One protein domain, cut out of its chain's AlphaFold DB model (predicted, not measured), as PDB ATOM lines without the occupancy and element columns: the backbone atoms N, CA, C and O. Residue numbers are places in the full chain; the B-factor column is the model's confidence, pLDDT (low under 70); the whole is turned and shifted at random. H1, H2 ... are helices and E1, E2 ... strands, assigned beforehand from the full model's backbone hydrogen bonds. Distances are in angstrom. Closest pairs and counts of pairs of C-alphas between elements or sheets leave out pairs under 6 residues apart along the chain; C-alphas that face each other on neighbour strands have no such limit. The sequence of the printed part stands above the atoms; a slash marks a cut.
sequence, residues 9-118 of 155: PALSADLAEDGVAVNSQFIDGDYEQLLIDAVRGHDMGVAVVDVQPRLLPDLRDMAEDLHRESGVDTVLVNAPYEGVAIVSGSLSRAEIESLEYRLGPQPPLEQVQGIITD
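Overview. This is residues 9 to 118 of the 155 residues of an uncharacterized protein of Corynebacterium spheniscorum (UniProt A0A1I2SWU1). A four-stranded sheet is the middle of three layers, with H1 and H3 covering one face and H2, H4 and H5 the other. The 110 printed residues run H1 E1 H2 E2 H3 E3 E4 H4 H5, class mixed. The sheet, in the order E1 E2 E3 E4, is mixed: E4 is antiparallel to E3, the other neighbours parallel. The whole is compact, radius of gyration of the C-alphas 12.2 A, spanning 33 by 30 by 26 A.

Arrangement. H1, residues 9 to 18, lies over E1, residues 20 to 23, at a height over the sheet of 6.9 A. H2, residues 29 to 39, is on the opposite face. E2, residues 44 to 49, is parallel to E1; N 21 and O 46 are 2.9 A apart. H3, residues 56 to 70, touches H1 with residues 66 to 70 alone, at a steep tilt of 64 degrees; the closest C-alphas, Ser 12 and Ser 70, are 4.5 A apart. E3, residues 74 to 79, is parallel to E2, with N 47 and O 76 at 2.8 A. E1, H2, E2 and E2, H3, E3 are strand-helix-strand units, parallel neighbours with a helix between, their crossovers left-handed and right-handed respectively. E4, residues 83 to 88, forms a hairpin with E3; N 75 and O 87 are 2.8 A apart. H4, residues 93 to 103, lies over E4. H5, residues 108 to 116, touches H2 at a shallow tilt of 10 degrees; the closest C-alphas, Leu 35 and Leu 109, are 5.9 A apart. Every O i to N i+4 pair is within hydrogen-bond range in H1, H2, H3, H4 and H5.

Along the chain. H1 begins at C-alpha 9 (40.170, 32.778, -20.698); H5 ends at C-alpha 116 (19.357, 29.728, -35.956). H3 measures 21.3 A and E4 17.0 A from first to last C-alpha.

Size, cuts and confidence. The farthest C-alphas, Gly 29 and Ala 94, are 33.9 A apart. The printed part has no cut and no long link. No printed residue is under 70 in pLDDT.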
ATOM      1  N   PRO A   9      39.772  34.181 -20.809       92.81
ATOM      2  CA  PRO A   9      40.170  32.778 -20.698       92.81
ATOM      3  C   PRO A   9      39.126  31.874 -20.032       92.81
ATOM      4  O   PRO A   9      38.922  30.752 -20.486       92.81
ATOM      5  N   ALA A  10      38.456  32.341 -18.974       92.94
ATOM      6  CA  ALA A  10      37.386  31.564 -18.346       92.94
ATOM      7  C   ALA A  10      36.173  31.426 -19.278       92.94
ATOM      8  O   ALA A  10      35.739  30.314 -19.558       92.94
ATOM      9  N   LEU A  11      35.691  32.537 -19.846       94.06
ATOM     10  CA  LEU A  11      34.528  32.511 -20.741       94.06
ATOM     11  C   LEU A  11      34.775  31.714 -22.023       94.06
ATOM     12  O   LEU A  11      33.866  31.074 -22.536       94.06
ATOM     13  N   SER A  12      35.991  31.751 -22.564       95.19
ATOM     14  CA  SER A  12      36.341  30.952 -23.739       95.19
ATOM     15  C   SER A  12      36.399  29.457 -23.426       95.19
ATOM     16  O   SER A  12      36.043  28.662 -24.295       95.19
ATOM     17  N   ALA A  13      36.799  29.074 -22.209       96.00
ATOM     18  CA  ALA A  13      36.746  27.688 -21.757       96.00
ATOM     19  C   ALA A  13      35.298  27.199 -21.617       96.00
ATOM     20  O   ALA A  13      34.989  26.131 -22.139       96.00
ATOM     21  N   ASP A  14      34.421  28.005 -21.009       95.38
ATOM     22  CA  ASP A  14      32.990  27.693 -20.880       95.38
ATOM     23  C   ASP A  14      32.338  27.552 -22.273       95.38
ATOM     24  O   ASP A  14      31.745  26.523 -22.600       95.38
ATOM     25  N   LEU A  15      32.587  28.516 -23.176       96.25
ATOM     26  CA  LEU A  15      32.130  28.445 -24.572       96.25
ATOM     27  C   LEU A  15      32.619  27.187 -25.303       96.25
ATOM     28  O   LEU A  15      31.898  26.649 -26.140       96.25
ATOM     29  N   ALA A  16      33.842  26.731 -25.034       94.88
ATOM     30  CA  ALA A  16      34.386  25.526 -25.652       94.88
ATOM     31  C   ALA A  16      33.786  24.231 -25.071       94.88
ATOM     32  O   ALA A  16      33.812  23.199 -25.745       94.88
ATOM     33  N   GLU A  17      33.276  24.262 -23.837       95.62
ATOM     34  CA  GLU A  17      32.692  23.102 -23.163       95.62
ATOM     35  C   GLU A  17      31.250  22.839 -23.616       95.62
ATOM     36  O   GLU A  17      30.934  21.719 -24.030       95.62
ATOM     37  N   ASP A  18      30.383  23.854 -23.576       94.62
ATOM     38  CA  ASP A  18      28.950  23.686 -23.853       94.62
ATOM     39  C   ASP A  18      28.331  24.750 -24.776       94.62
ATOM     40  O   ASP A  18      27.144  24.665 -25.109       94.62
ATOM     41  N   GLY A  19      29.139  25.697 -25.261       94.81
ATOM     42  CA  GLY A  19      28.700  26.767 -26.155       94.81
ATOM     43  C   GLY A  19      28.076  27.963 -25.437       94.81
ATOM     44  O   GLY A  19      27.624  28.890 -26.113       94.81
ATOM     45  N   VAL A  20      28.046  27.988 -24.103       97.00
ATOM     46  CA  VAL A  20      27.465  29.083 -23.324       97.00
ATOM     47  C   VAL A  20      28.449  29.561 -22.266       97.00
ATOM     48  O   VAL A  20      29.097  28.782 -21.590       97.00
ATOM     49  N   ALA A  21      28.564  30.876 -22.112       95.94
ATOM     50  CA  ALA A  21      29.342  31.466 -21.032       95.94
ATOM     51  C   ALA A  21      28.551  32.593 -20.378       95.94
ATOM     52  O   ALA A  21      28.115  33.534 -21.047       95.94
ATOM     53  N   VAL A  22      28.358  32.522 -19.063       93.25
ATOM     54  CA  VAL A  22      27.531  33.482 -18.327       93.25
ATOM     55  C   VAL A  22      28.383  34.255 -17.325       93.25
ATOM     56  O   VAL A  22      28.765  33.769 -16.268       93.25
ATOM     57  N   ASN A  23      28.621  35.528 -17.630       90.38
ATOM     58  CA  ASN A  23      29.179  36.523 -16.716       90.38
ATOM     59  C   ASN A  23      28.108  37.562 -16.362       90.38
ATOM     60  O   ASN A  23      28.305  38.762 -16.525       90.38
ATOM     61  N   SER A  24      26.929  37.106 -15.949       84.19
ATOM     62  CA  SER A  24      25.802  37.984 -15.653       84.19
ATOM     63  C   SER A  24      25.012  37.478 -14.461       84.19
ATOM     64  O   SER A  24      24.639  36.313 -14.397       84.19
ATOM     65  N   GLN A  25      24.700  38.381 -13.533       83.12
ATOM     66  CA  GLN A  25      23.821  38.087 -12.397       83.12
ATOM     67  C   GLN A  25      22.339  37.974 -12.794       83.12
ATOM     68  O   GLN A  25      21.505  37.615 -11.965       83.12
ATOM     69  N   PHE A  26      21.997  38.332 -14.036       82.19
ATOM     70  CA  PHE A  26      20.623  38.331 -14.543       82.19
ATOM     71  C   PHE A  26      20.206  36.994 -15.162       82.19
ATOM     72  O   PHE A  26      19.037  36.831 -15.506       82.19
ATOM     73  N   ILE A  27      21.151  36.066 -15.318       89.56
ATOM     74  CA  ILE A  27      20.927  34.734 -15.869       89.56
ATOM     75  C   ILE A  27      21.093  33.729 -14.732       89.56
ATOM     76  O   ILE A  27      22.124  33.705 -14.063       89.56
ATOM     77  N   ASP A  28      20.053  32.940 -14.484       92.38
ATOM     78  CA  ASP A  28      20.112  31.816 -13.554       92.38
ATOM     79  C   ASP A  28      20.451  30.512 -14.290       92.38
ATOM     80  O   ASP A  28      20.475  30.459 -15.520       92.38
ATOM     81  N   GLY A  29      20.711  29.447 -13.527       91.94
ATOM     82  CA  GLY A  29      21.104  28.156 -14.096       91.94
ATOM     83  C   GLY A  29      20.020  27.494 -14.954       91.94
ATOM     84  O   GLY A  29      20.343  26.772 -15.894       91.94
ATOM     85  N   ASP A  30      18.735  27.754 -14.683       93.75
ATOM     86  CA  ASP A  30      17.646  27.219 -15.509       93.75
ATOM     87  C   ASP A  30      17.637  27.906 -16.884       93.75
ATOM     88  O   ASP A  30      17.472  27.249 -17.913       93.75
ATOM     89  N   TYR A  31      17.852  29.223 -16.922       93.88
ATOM     90  CA  TYR A  31      17.949  29.979 -18.167       93.88
ATOM     91  C   TYR A  31      19.240  29.667 -18.935       93.88
ATOM     92  O   TYR A  31      19.210  29.533 -20.158       93.88
ATOM     93  N   GLU A  32      20.365  29.512 -18.239       94.38
ATOM     94  CA  GLU A  32      21.626  29.050 -18.824       94.38
ATOM     95  C   GLU A  32      21.450  27.692 -19.515       94.38
ATOM     96  O   GLU A  32      21.829  27.534 -20.676       94.38
ATOM     97  N   GLN A  33      20.744  26.751 -18.881       95.94
ATOM     98  CA  GLN A  33      20.440  25.458 -19.490       95.94
ATOM     99  C   GLN A  33      19.610  25.582 -20.777       95.94
ATOM    100  O   GLN A  33      19.837  24.827 -21.725       95.94
ATOM    101  N   LEU A  34      18.679  26.544 -20.848       95.56
ATOM    102  CA  LEU A  34      17.924  26.827 -22.075       95.56
ATOM    103  C   LEU A  34      18.822  27.365 -23.193       95.56
ATOM    104  O   LEU A  34      18.593  27.031 -24.356       95.56
ATOM    105  N   LEU A  35      19.825  28.183 -22.864       95.62
ATOM    106  CA  LEU A  35      20.810  28.652 -23.840       95.62
ATOM    107  C   LEU A  35      21.660  27.490 -24.351       95.62
ATOM    108  O   LEU A  35      21.813  27.360 -25.564       95.62
ATOM    109  N   ILE A  36      22.129  26.616 -23.453       96.44
ATOM    110  CA  ILE A  36      22.929  25.434 -23.810       96.44
ATOM    111  C   ILE A  36      22.130  24.546 -24.761       96.44
ATOM    112  O   ILE A  36      22.620  24.128 -25.808       96.44
ATOM    113  N   ASP A  37      20.869  24.274 -24.427       96.19
ATOM    114  CA  ASP A  37      20.001  23.462 -25.274       96.19
ATOM    115  C   ASP A  37      19.705  24.136 -26.624       96.19
ATOM    116  O   ASP A  37      19.541  23.430 -27.620       96.19
ATOM    117  N   ALA A  38      19.666  25.471 -26.683       94.44
ATOM    118  CA  ALA A  38      19.432  26.219 -27.916       94.44
ATOM    119  C   ALA A  38      20.640  26.218 -28.864       94.44
ATOM    120  O   ALA A  38      20.446  26.114 -30.072       94.44
ATOM    121  N   VAL A  39      21.869  26.322 -28.349       95.12
ATOM    122  CA  VAL A  39      23.089  26.304 -29.182       95.12
ATOM    123  C   VAL A  39      23.568  24.888 -29.508       95.12
ATOM    124  O   VAL A  39      24.327  24.690 -30.457       95.12
ATOM    125  N   ARG A  40      23.109  23.871 -28.768       93.94
ATOM    126  CA  ARG A  40      23.543  22.482 -28.952       93.94
ATOM    127  C   ARG A  40      23.313  21.992 -30.384       93.94
ATOM    128  O   ARG A  40      22.186  21.909 -30.864       93.94
ATOM    129  N   GLY A  41      24.393  21.538 -31.017       90.31
ATOM    130  CA  GLY A  41      24.363  20.998 -32.380       90.31
ATOM    131  C   GLY A  41      24.447  22.061 -33.476       90.31
ATOM    132  O   GLY A  41      24.369  21.710 -34.652       90.31
ATOM    133  N   HIS A  42      24.634  23.325 -33.100       90.31
ATOM    134  CA  HIS A  42      24.970  24.423 -33.994       90.31
ATOM    135  C   HIS A  42      26.430  24.831 -33.758       90.31
ATOM    136  O   HIS A  42      26.901  24.804 -32.623       90.31
ATOM    137  N   ASP A  43      27.150  25.229 -34.810       90.94
ATOM    138  CA  ASP A  43      28.536  25.723 -34.711       90.94
ATOM    139  C   ASP A  43      28.563  27.180 -34.201       90.94
ATOM    140  O   ASP A  43      29.137  28.085 -34.810       90.94
ATOM    141  N   MET A  44      27.874  27.429 -33.088       94.31
ATOM    142  CA  MET A  44      27.758  28.744 -32.477       94.31
ATOM    143  C   MET A  44      27.789  28.674 -30.954       94.31
ATOM    144  O   MET A  44      27.451  27.653 -30.362       94.31
ATOM    145  N   GLY A  45      28.131  29.794 -30.330       95.75
ATOM    146  CA  GLY A  45      28.111  29.959 -28.886       95.75
ATOM    147  C   GLY A  45      27.672  31.358 -28.476       95.75
ATOM    148  O   GLY A  45      27.724  32.306 -29.268       95.75
ATOM    149  N   VAL A  46      27.213  31.482 -27.233       96.62
ATOM    150  CA  VAL A  46      26.701  32.729 -26.662       96.62
ATOM    151  C   VAL A  46      27.383  33.050 -25.336       96.62
ATOM    152  O   VAL A  46      27.319  32.283 -24.382       96.62
ATOM    153  N   ALA A  47      28.000  34.225 -25.263       95.62
ATOM    154  CA  ALA A  47      28.513  34.794 -24.028       95.62
ATOM    155  C   ALA A  47      27.571  35.904 -23.546       95.62
ATOM    156  O   ALA A  47      27.375  36.900 -24.242       95.62
ATOM    157  N   VAL A  48      26.992  35.752 -22.355       93.88
ATOM    158  CA  VAL A  48      26.153  36.776 -21.721       93.88
ATOM    159  C   VAL A  48      26.978  37.510 -20.676       93.88
ATOM    160  O   VAL A  48      27.347  36.932 -19.657       93.88
ATOM    161  N   VAL A  49      27.268  38.786 -20.912       91.12
ATOM    162  CA  VAL A  49      28.199  39.584 -20.106       91.12
ATOM    163  C   VAL A  49      27.499  40.792 -19.487       91.12
ATOM    164  O   VAL A  49      26.896  41.599 -20.186       91.12
ATOM    165  N   ASP A  50      27.584  40.951 -18.168       88.06
ATOM    166  CA  ASP A  50      27.073  42.127 -17.450       88.06
ATOM    167  C   ASP A  50      28.134  43.236 -17.444       88.06
ATOM    168  O   ASP A  50      28.788  43.528 -16.441       88.06
ATOM    169  N   VAL A  51      28.355  43.824 -18.622       81.62
ATOM    170  CA  VAL A  51      29.267  44.956 -18.812       81.62
ATOM    171  C   VAL A  51      28.532  46.150 -19.402       81.62
ATOM    172  O   VAL A  51      27.657  46.005 -20.247       81.62
ATOM    173  N   GLN A  52      28.948  47.350 -18.994       78.06
ATOM    174  CA  GLN A  52      28.609  48.605 -19.665       78.06
ATOM    175  C   GLN A  52      29.778  48.983 -20.587       78.06
ATOM    176  O   GLN A  52      30.755  49.585 -20.119       78.06
ATOM    177  N   PRO A  53      29.747  48.587 -21.874       70.94
ATOM    178  CA  PRO A  53      30.792  48.951 -22.814       70.94
ATOM    179  C   PRO A  53      30.781  50.470 -23.011       70.94
ATOM    180  O   PRO A  53      29.734  51.115 -23.019       70.94
ATOM    181  N   ARG A  54      31.960  51.074 -23.186       70.69
ATOM    182  CA  ARG A  54      32.031  52.521 -23.453       70.69
ATOM    183  C   ARG A  54      31.604  52.822 -24.884       70.69
ATOM    184  O   ARG A  54      31.087  53.905 -25.157       70.69
ATOM    185  N   LEU A  55      31.872  51.883 -25.791       73.25
ATOM    186  CA  LEU A  55      31.542  51.934 -27.208       73.25
ATOM    187  C   LEU A  55      31.174  50.517 -27.687       73.25
ATOM    188  O   LEU A  55      31.798  49.551 -27.262       73.25
ATOM    189  N   LEU A  56      30.231  50.389 -28.629       74.06
ATOM    190  CA  LEU A  56      29.876  49.097 -29.248       74.06
ATOM    191  C   LEU A  56      31.086  48.282 -29.773       74.06
ATOM    192  O   LEU A  56      31.092  47.069 -29.581       74.06
ATOM    193  N   PRO A  57      32.136  48.892 -30.368       83.50
ATOM    194  CA  PRO A  57      33.378  48.194 -30.700       83.50
ATOM    195  C   PRO A  57      34.022  47.394 -29.562       83.50
ATOM    196  O   PRO A  57      34.665  46.394 -29.850       83.50
ATOM    197  N   ASP A  58      33.838  47.776 -28.293       86.44
ATOM    198  CA  ASP A  58      34.403  47.017 -27.170       86.44
ATOM    199  C   ASP A  58      33.768  45.620 -27.057       86.44
ATOM    200  O   ASP A  58      34.474  44.655 -26.774       86.44
ATOM    201  N   LEU A  59      32.465  45.487 -27.348       88.88
ATOM    202  CA  LEU A  59      31.796  44.180 -27.407       88.88
ATOM    203  C   LEU A  59      32.299  43.343 -28.584       88.88
ATOM    204  O   LEU A  59      32.386  42.121 -28.486       88.88
ATOM    205  N   ARG A  60      32.655  43.996 -29.694       90.00
ATOM    206  CA  ARG A  60      33.193  43.306 -30.866       90.00
ATOM    207  C   ARG A  60      34.604  42.785 -30.615       90.00
ATOM    208  O   ARG A  60      34.883  41.654 -30.983       90.00
ATOM    209  N   ASP A  61      35.453  43.564 -29.946       91.31
ATOM    210  CA  ASP A  61      36.778  43.103 -29.516       91.31
ATOM    211  C   ASP A  61      36.649  41.858 -28.615       91.31
ATOM    212  O   ASP A  61      37.355  40.874 -28.813       91.31
ATOM    213  N   MET A  62      35.689  41.858 -27.677       90.56
ATOM    214  CA  MET A  62      35.400  40.689 -26.834       90.56
ATOM    215  C   MET A  62      34.951  39.478 -27.653       90.56
ATOM    216  O   MET A  62      35.442  38.375 -27.434       90.56
ATOM    217  N   ALA A  63      34.033  39.671 -28.602       93.38
ATOM    218  CA  ALA A  63      33.574  38.599 -29.479       93.38
ATOM    219  C   ALA A  63      34.721  38.042 -30.343       93.38
ATOM    220  O   ALA A  63      34.814  36.831 -30.525       93.38
ATOM    221  N   GLU A  64      35.624  38.903 -30.831       93.81
ATOM    222  CA  GLU A  64      36.813  38.503 -31.593       93.81
ATOM    223  C   GLU A  64      37.788  37.689 -30.731       93.81
ATOM    224  O   GLU A  64      38.347  36.698 -31.208       93.81
ATOM    225  N   ASP A  65      37.990  38.083 -29.474       94.50
ATOM    226  CA  ASP A  65      38.862  37.366 -28.544       94.50
ATOM    227  C   ASP A  65      38.279  36.006 -28.148       94.50
ATOM    228  O   ASP A  65      38.964  34.988 -28.261       94.50
ATOM    229  N   LEU A  66      36.991  35.960 -27.806       95.19
ATOM    230  CA  LEU A  66      36.287  34.719 -27.489       95.19
ATOM    231  C   LEU A  66      36.246  33.759 -28.681       95.19
ATOM    232  O   LEU A  66      36.516  32.574 -28.507       95.19
ATOM    233  N   HIS A  67      35.972  34.245 -29.894       96.19
ATOM    234  CA  HIS A  67      36.005  33.433 -31.115       96.19
ATOM    235  C   HIS A  67      37.384  32.798 -31.338       96.19
ATOM    236  O   HIS A  67      37.499  31.610 -31.642       96.19
ATOM    237  N   ARG A  68      38.453  33.574 -31.134       95.00
ATOM    238  CA  ARG A  68      39.830  33.114 -31.341       95.00
ATOM    239  C   ARG A  68      40.284  32.093 -30.301       95.00
ATOM    240  O   ARG A  68      41.059  31.203 -30.646       95.00
ATOM    241  N   GLU A  69      39.859  32.251 -29.049       94.62
ATOM    242  CA  GLU A  69      40.311  31.417 -27.929       94.62
ATOM    243  C   GLU A  69      39.450  30.165 -27.718       94.62
ATOM    244  O   GLU A  69      40.001  29.101 -27.445       94.62
ATOM    245  N   SER A  70      38.127  30.259 -27.895       93.75
ATOM    246  CA  SER A  70      37.206  29.123 -27.706       93.75
ATOM    247  C   SER A  70      37.221  28.131 -28.873       93.75
ATOM    248  O   SER A  70      36.910  26.955 -28.697       93.75
ATOM    249  N   GLY A  71      37.567  28.592 -30.082       91.94
ATOM    250  CA  GLY A  71      37.490  27.785 -31.303       91.94
ATOM    251  C   GLY A  71      36.069  27.580 -31.845       91.94
ATOM    252  O   GLY A  71      35.903  26.838 -32.812       91.94
ATOM    253  N   VAL A  72      35.060  28.232 -31.256       94.00
ATOM    254  CA  VAL A  72      33.673  28.234 -31.742       94.00
ATOM    255  C   VAL A  72      33.565  29.097 -33.003       94.00
ATOM    256  O   VAL A  72      34.031  30.236 -33.007       94.00
ATOM    257  N   ASP A  73      32.935  28.589 -34.071       94.25
ATOM    258  CA  ASP A  73      32.883  29.292 -35.365       94.25
ATOM    259  C   ASP A  73      32.122  30.617 -35.294       94.25
ATOM    260  O   ASP A  73      32.615  31.615 -35.808       94.25
ATOM    261  N   THR A  74      30.955  30.645 -34.648       95.00
ATOM    262  CA  THR A  74      30.147  31.860 -34.491       95.00
ATOM    263  C   THR A  74      29.947  32.196 -33.017       95.00
ATOM    264  O   THR A  74      29.281  31.463 -32.295       95.00
ATOM    265  N   VAL A  75      30.485  33.322 -32.558       96.31
ATOM    266  CA  VAL A  75      30.345  33.796 -31.177       96.31
ATOM    267  C   VAL A  75      29.443  35.020 -31.131       96.31
ATOM    268  O   VAL A  75      29.703  36.031 -31.787       96.31
ATOM    269  N   LEU A  76      28.395  34.928 -30.316       95.25
ATOM    270  CA  LEU A  76      27.514  36.033 -29.967       95.25
ATOM    271  C   LEU A  76      27.837  36.522 -28.556       95.25
ATOM    272  O   LEU A  76      27.754  35.760 -27.599       95.25
ATOM    273  N   VAL A  77      28.151  37.805 -28.411       94.50
ATOM    274  CA  VAL A  77      28.295  38.462 -27.109       94.50
ATOM    275  C   VAL A  77      27.051  39.301 -26.856       94.50
ATOM    276  O   VAL A  77      26.815  40.301 -27.536       94.50
ATOM    277  N   ASN A  78      26.249  38.888 -25.878       92.94
ATOM    278  CA  ASN A  78      25.088  39.622 -25.394       92.94
ATOM    279  C   ASN A  78      25.493  40.446 -24.171       92.94
ATOM    280  O   ASN A  78      25.875  39.885 -23.146       92.94
ATOM    281  N   ALA A  79      25.374  41.767 -24.273       89.81
ATOM    282  CA  ALA A  79      25.438  42.655 -23.123       89.81
ATOM    283  C   ALA A  79      24.014  43.143 -22.835       89.81
ATOM    284  O   ALA A  79      23.490  43.960 -23.609       89.81
ATOM    285  N   PRO A  80      23.351  42.637 -21.773       82.19
ATOM    286  CA  PRO A  80      22.000  43.054 -21.434       82.19
ATOM    287  C   PRO A  80      21.904  44.582 -21.407       82.19
ATOM    288  O   PRO A  80      22.765  45.252 -20.846       82.19
ATOM    289  N   TYR A  81      20.862  45.130 -22.035       76.44
ATOM    290  CA  TYR A  81      20.589  46.573 -22.174       76.44
ATOM    291  C   TYR A  81      21.480  47.367 -23.142       76.44
ATOM    292  O   TYR A  81      21.036  48.412 -23.617       76.44
ATOM    293  N   GLU A  82      22.669  46.878 -23.485       80.62
ATOM    294  CA  GLU A  82      23.663  47.628 -24.269       80.62
ATOM    295  C   GLU A  82      23.714  47.174 -25.734       80.62
ATOM    296  O   GLU A  82      23.902  47.989 -26.640       80.62
ATOM    297  N   GLY A  83      23.469  45.885 -25.990       84.50
ATOM    298  CA  GLY A  83      23.314  45.356 -27.341       84.50
ATOM    299  C   GLY A  83      23.949  43.987 -27.540       84.50
ATOM    300  O   GLY A  83      24.085  43.188 -26.612       84.50
ATOM    301  N   VAL A  84      24.305  43.717 -28.792       90.06
ATOM    302  CA  VAL A  84      24.871  42.446 -29.237       90.06
ATOM    303  C   VAL A  84      26.041  42.704 -30.176       90.06
ATOM    304  O   VAL A  84      25.997  43.646 -30.969       90.06
ATOM    305  N   ALA A  85      27.073  41.875 -30.078       92.31
ATOM    306  CA  ALA A  85      28.150  41.801 -31.057       92.31
ATOM    307  C   ALA A  85      28.301  40.360 -31.539       92.31
ATOM    308  O   ALA A  85      28.231  39.427 -30.735       92.31
ATOM    309  N   ILE A  86      28.496  40.181 -32.842       93.75
ATOM    310  CA  ILE A  86      28.614  38.863 -33.465       93.75
ATOM    311  C   ILE A  86      29.922  38.792 -34.244       93.75
ATOM    312  O   ILE A  86      30.235  39.660 -35.059       93.75
ATOM    313  N   VAL A  87      30.674  37.718 -34.024       94.62
ATOM    314  CA  VAL A  87      31.855  37.373 -34.817       94.62
ATOM    315  C   VAL A  87      31.690  35.955 -35.325       94.62
ATOM    316  O   VAL A  87      31.287  35.069 -34.580       94.62
ATOM    317  N   SER A  88      31.981  35.746 -36.604       94.12
ATOM    318  CA  SER A  88      31.867  34.438 -37.234       94.12
ATOM    319  C   SER A  88      32.972  34.220 -38.260       94.12
ATOM    320  O   SER A  88      33.352  35.155 -38.973       94.12
ATOM    321  N   GLY A  89      33.470  32.986 -38.340       92.38
ATOM    322  CA  GLY A  89      34.379  32.538 -39.394       92.38
ATOM    323  C   GLY A  89      33.670  32.195 -40.708       92.38
ATOM    324  O   GLY A  89      34.290  32.258 -41.776       92.38
ATOM    325  N   SER A  90      32.378  31.863 -40.647       90.50
ATOM    326  CA  SER A  90      31.583  31.384 -41.782       90.50
ATOM    327  C   SER A  90      30.628  32.431 -42.364       90.50
ATOM    328  O   SER A  90      30.378  32.413 -43.573       90.50
ATOM    329  N   LEU A  91      30.133  33.370 -41.552       90.00
ATOM    330  CA  LEU A  91      29.224  34.423 -42.007       90.00
ATOM    331  C   LEU A  91      29.964  35.569 -42.703       90.00
ATOM    332  O   LEU A  91      31.033  36.023 -42.289       90.00
ATOM    333  N   SER A  92      29.355  36.107 -43.757       89.75
ATOM    334  CA  SER A  92      29.837  37.320 -44.402       89.75
ATOM    335  C   SER A  92      29.584  38.551 -43.535       89.75
ATOM    336  O   SER A  92      28.668  38.621 -42.716       89.75
ATOM    337  N   ARG A  93      30.357  39.607 -43.797       88.19
ATOM    338  CA  ARG A  93      30.192  40.894 -43.113       88.19
ATOM    339  C   ARG A  93      28.773  41.463 -43.233       88.19
ATOM    340  O   ARG A  93      28.284  42.062 -42.286       88.19
ATOM    341  N   ALA A  94      28.123  41.282 -44.383       87.50
ATOM    342  CA  ALA A  94      26.767  41.782 -44.601       87.50
ATOM    343  C   ALA A  94      25.722  40.990 -43.799       87.50
ATOM    344  O   ALA A  94      24.756  41.576 -43.317       87.50
ATOM    345  N   GLU A  95      25.920  39.680 -43.634       90.31
ATOM    346  CA  GLU A  95      25.056  38.836 -42.801       90.31
ATOM    347  C   GLU A  95      25.192  39.212 -41.328       90.31
ATOM    348  O   GLU A  95      24.178  39.422 -40.670       90.31
ATOM    349  N   ILE A  96      26.423  39.405 -40.844       91.00
ATOM    350  CA  ILE A  96      26.686  39.858 -39.470       91.00
ATOM    351  C   ILE A  96      26.019  41.216 -39.207       91.00
ATOM    352  O   ILE A  96      25.238  41.338 -38.269       91.00
ATOM    353  N   GLU A  97      26.250  42.218 -40.063       89.00
ATOM    354  CA  GLU A  97      25.644  43.551 -39.900       89.00
ATOM    355  C   GLU A  97      24.103  43.493 -39.947       89.00
ATOM    356  O   GLU A  97      23.424  44.217 -39.217       89.00
ATOM    357  N   SER A  98      23.534  42.610 -40.775       88.50
ATOM    358  CA  SER A  98      22.087  42.367 -40.845       88.50
ATOM    359  C   SER A  98      21.539  41.724 -39.567       88.50
ATOM    360  O   SER A  98      20.487  42.142 -39.072       88.50
ATOM    361  N   LEU A  99      22.239  40.723 -39.025       90.50
ATOM    362  CA  LEU A  99      21.878  40.067 -37.770       90.50
ATOM    363  C   LEU A  99      21.932  41.058 -36.607       90.50
ATOM    364  O   LEU A  99      20.926  41.238 -35.926       90.50
ATOM    365  N   GLU A 100      23.049  41.760 -36.421       89.38
ATOM    366  CA  GLU A 100      23.211  42.751 -35.348       89.38
ATOM    367  C   GLU A 100      22.127  43.838 -35.411       89.38
ATOM    368  O   GLU A 100      21.528  44.190 -34.391       89.38
ATOM    369  N   TYR A 101      21.801  44.312 -36.619       87.06
ATOM    370  CA  TYR A 101      20.738  45.293 -36.827       87.06
ATOM    371  C   TYR A 101      19.347  44.766 -36.444       87.06
ATOM    372  O   TYR A 101      18.546  45.500 -35.862       87.06
ATOM    373  N   ARG A 102      19.036  43.508 -36.776       85.75
ATOM    374  CA  ARG A 102      17.722  42.900 -36.513       85.75
ATOM    375  C   ARG A 102      17.535  42.469 -35.067       85.75
ATOM    376  O   ARG A 102      16.427  42.572 -34.546       85.75
ATOM    377  N   LEU A 103      18.587  41.937 -34.455       87.31
ATOM    378  CA  LEU A 103      18.531  41.375 -33.115       87.31
ATOM    379  C   LEU A 103      18.415  42.476 -32.062       87.31
ATOM    380  O   LEU A 103      17.610  42.342 -31.149       87.31
ATOM    381  N   GLY A 104      19.138  43.593 -32.202       79.94
ATOM    382  CA  GLY A 104      19.049  44.707 -31.251       79.94
ATOM    383  C   GLY A 104      19.195  44.277 -29.775       79.94
ATOM    384  O   GLY A 104      19.724  43.202 -29.481       79.94
ATOM    385  N   PRO A 105      18.739  45.096 -28.811       80.81
ATOM    386  CA  PRO A 105      18.734  44.724 -27.399       80.81
ATOM    387  C   PRO A 105      17.550  43.787 -27.105       80.81
ATOM    388  O   PRO A 105      16.423  44.236 -26.891       80.81
ATOM    389  N   GLN A 106      17.812  42.481 -27.104       84.69
ATOM    390  CA  GLN A 106      16.851  41.417 -26.796       84.69
ATOM    391  C   GLN A 106      17.466  40.428 -25.786       84.69
ATOM    392  O   GLN A 106      18.694  40.378 -25.647       84.69
ATOM    393  N   PRO A 107      16.641  39.643 -25.070       89.25
ATOM    394  CA  PRO A 107      17.111  38.510 -24.285       89.25
ATOM    395  C   PRO A 107      17.986  37.559 -25.122       89.25
ATOM    396  O   PRO A 107      17.669  37.304 -26.288       89.25
ATOM    397  N   PRO A 108      19.059  36.990 -24.549       90.75
ATOM    398  CA  PRO A 108      20.024  36.195 -25.307       90.75
ATOM    399  C   PRO A 108      19.399  34.968 -25.982       90.75
ATOM    400  O   PRO A 108      19.774  34.640 -27.105       90.75
ATOM    401  N   LEU A 109      18.386  34.338 -25.374       91.88
ATOM    402  CA  LEU A 109      17.704  33.192 -25.986       91.88
ATOM    403  C   LEU A 109      16.977  33.567 -27.285       91.88
ATOM    404  O   LEU A 109      17.023  32.819 -28.260       91.88
ATOM    405  N   GLU A 110      16.333  34.736 -27.322       91.38
ATOM    406  CA  GLU A 110      15.638  35.235 -28.515       91.38
ATOM    407  C   GLU A 110      16.640  35.579 -29.622       91.38
ATOM    408  O   GLU A 110      16.378  35.324 -30.797       91.38
ATOM    409  N   GLN A 111      17.822  36.082 -29.253       90.69
ATOM    410  CA  GLN A 111      18.894  36.364 -30.204       90.69
ATOM    411  C   GLN A 111      19.476  35.092 -30.823       90.69
ATOM    412  O   GLN A 111      19.608  35.013 -32.043       90.69
ATOM    413  N   VAL A 112      19.755  34.079 -30.000       91.69
ATOM    414  CA  VAL A 112      20.229  32.767 -30.466       91.69
ATOM    415  C   VAL A 112      19.209  32.137 -31.416       91.69
ATOM    416  O   VAL A 112      19.553  31.762 -32.537       91.69
ATOM    417  N   GLN A 113      17.930  32.098 -31.030       91.62
ATOM    418  CA  GLN A 113      16.864  31.578 -31.894       91.62
ATOM    419  C   GLN A 113      16.719  32.390 -33.186       91.62
ATOM    420  O   GLN A 113      16.493  31.818 -34.255       91.62
ATOM    421  N   GLY A 114      16.873  33.712 -33.106       88.38
ATOM    422  CA  GLY A 114      16.800  34.615 -34.249       88.38
ATOM    423  C   GLY A 114      17.898  34.392 -35.287       88.38
ATOM    424  O   GLY A 114      17.640  34.651 -36.459       88.38
ATOM    425  N   ILE A 115      19.072  33.893 -34.879       89.19
ATOM    426  CA  ILE A 115      20.165  33.484 -35.778       89.19
ATOM    427  C   ILE A 115      19.868  32.111 -36.376       89.19
ATOM    428  O   ILE A 115      19.874  31.957 -37.591       89.19
ATOM    429  N   ILE A 116      19.560  31.123 -35.531       88.00
ATOM    430  CA  ILE A 116      19.357  29.728 -35.956       88.00
ATOM    431  C   ILE A 116      18.200  29.599 -36.952       88.00
ATOM    432  O   ILE A 116      18.235  28.769 -37.856       88.00
ATOM    433  N   THR A 117      17.156  30.406 -36.775       86.62
ATOM    434  CA  THR A 117      15.961  30.363 -37.622       86.62
ATOM    435  C   THR A 117      15.981  31.390 -38.751       86.62
ATOM    436  O   THR A 117      14.964  31.541 -39.429       86.62
ATOM    437  N   ASP A 118      17.094  32.105 -38.963       82.56
ATOM    438  CA  ASP A 118      17.158  33.180 -39.949       82.56
ATOM    439  C   ASP A 118      17.139  32.641 -41.392       82.56
ATOM    440  O   ASP A 118      18.147  32.119 -41.874       82.56
TER     441      ASP A 118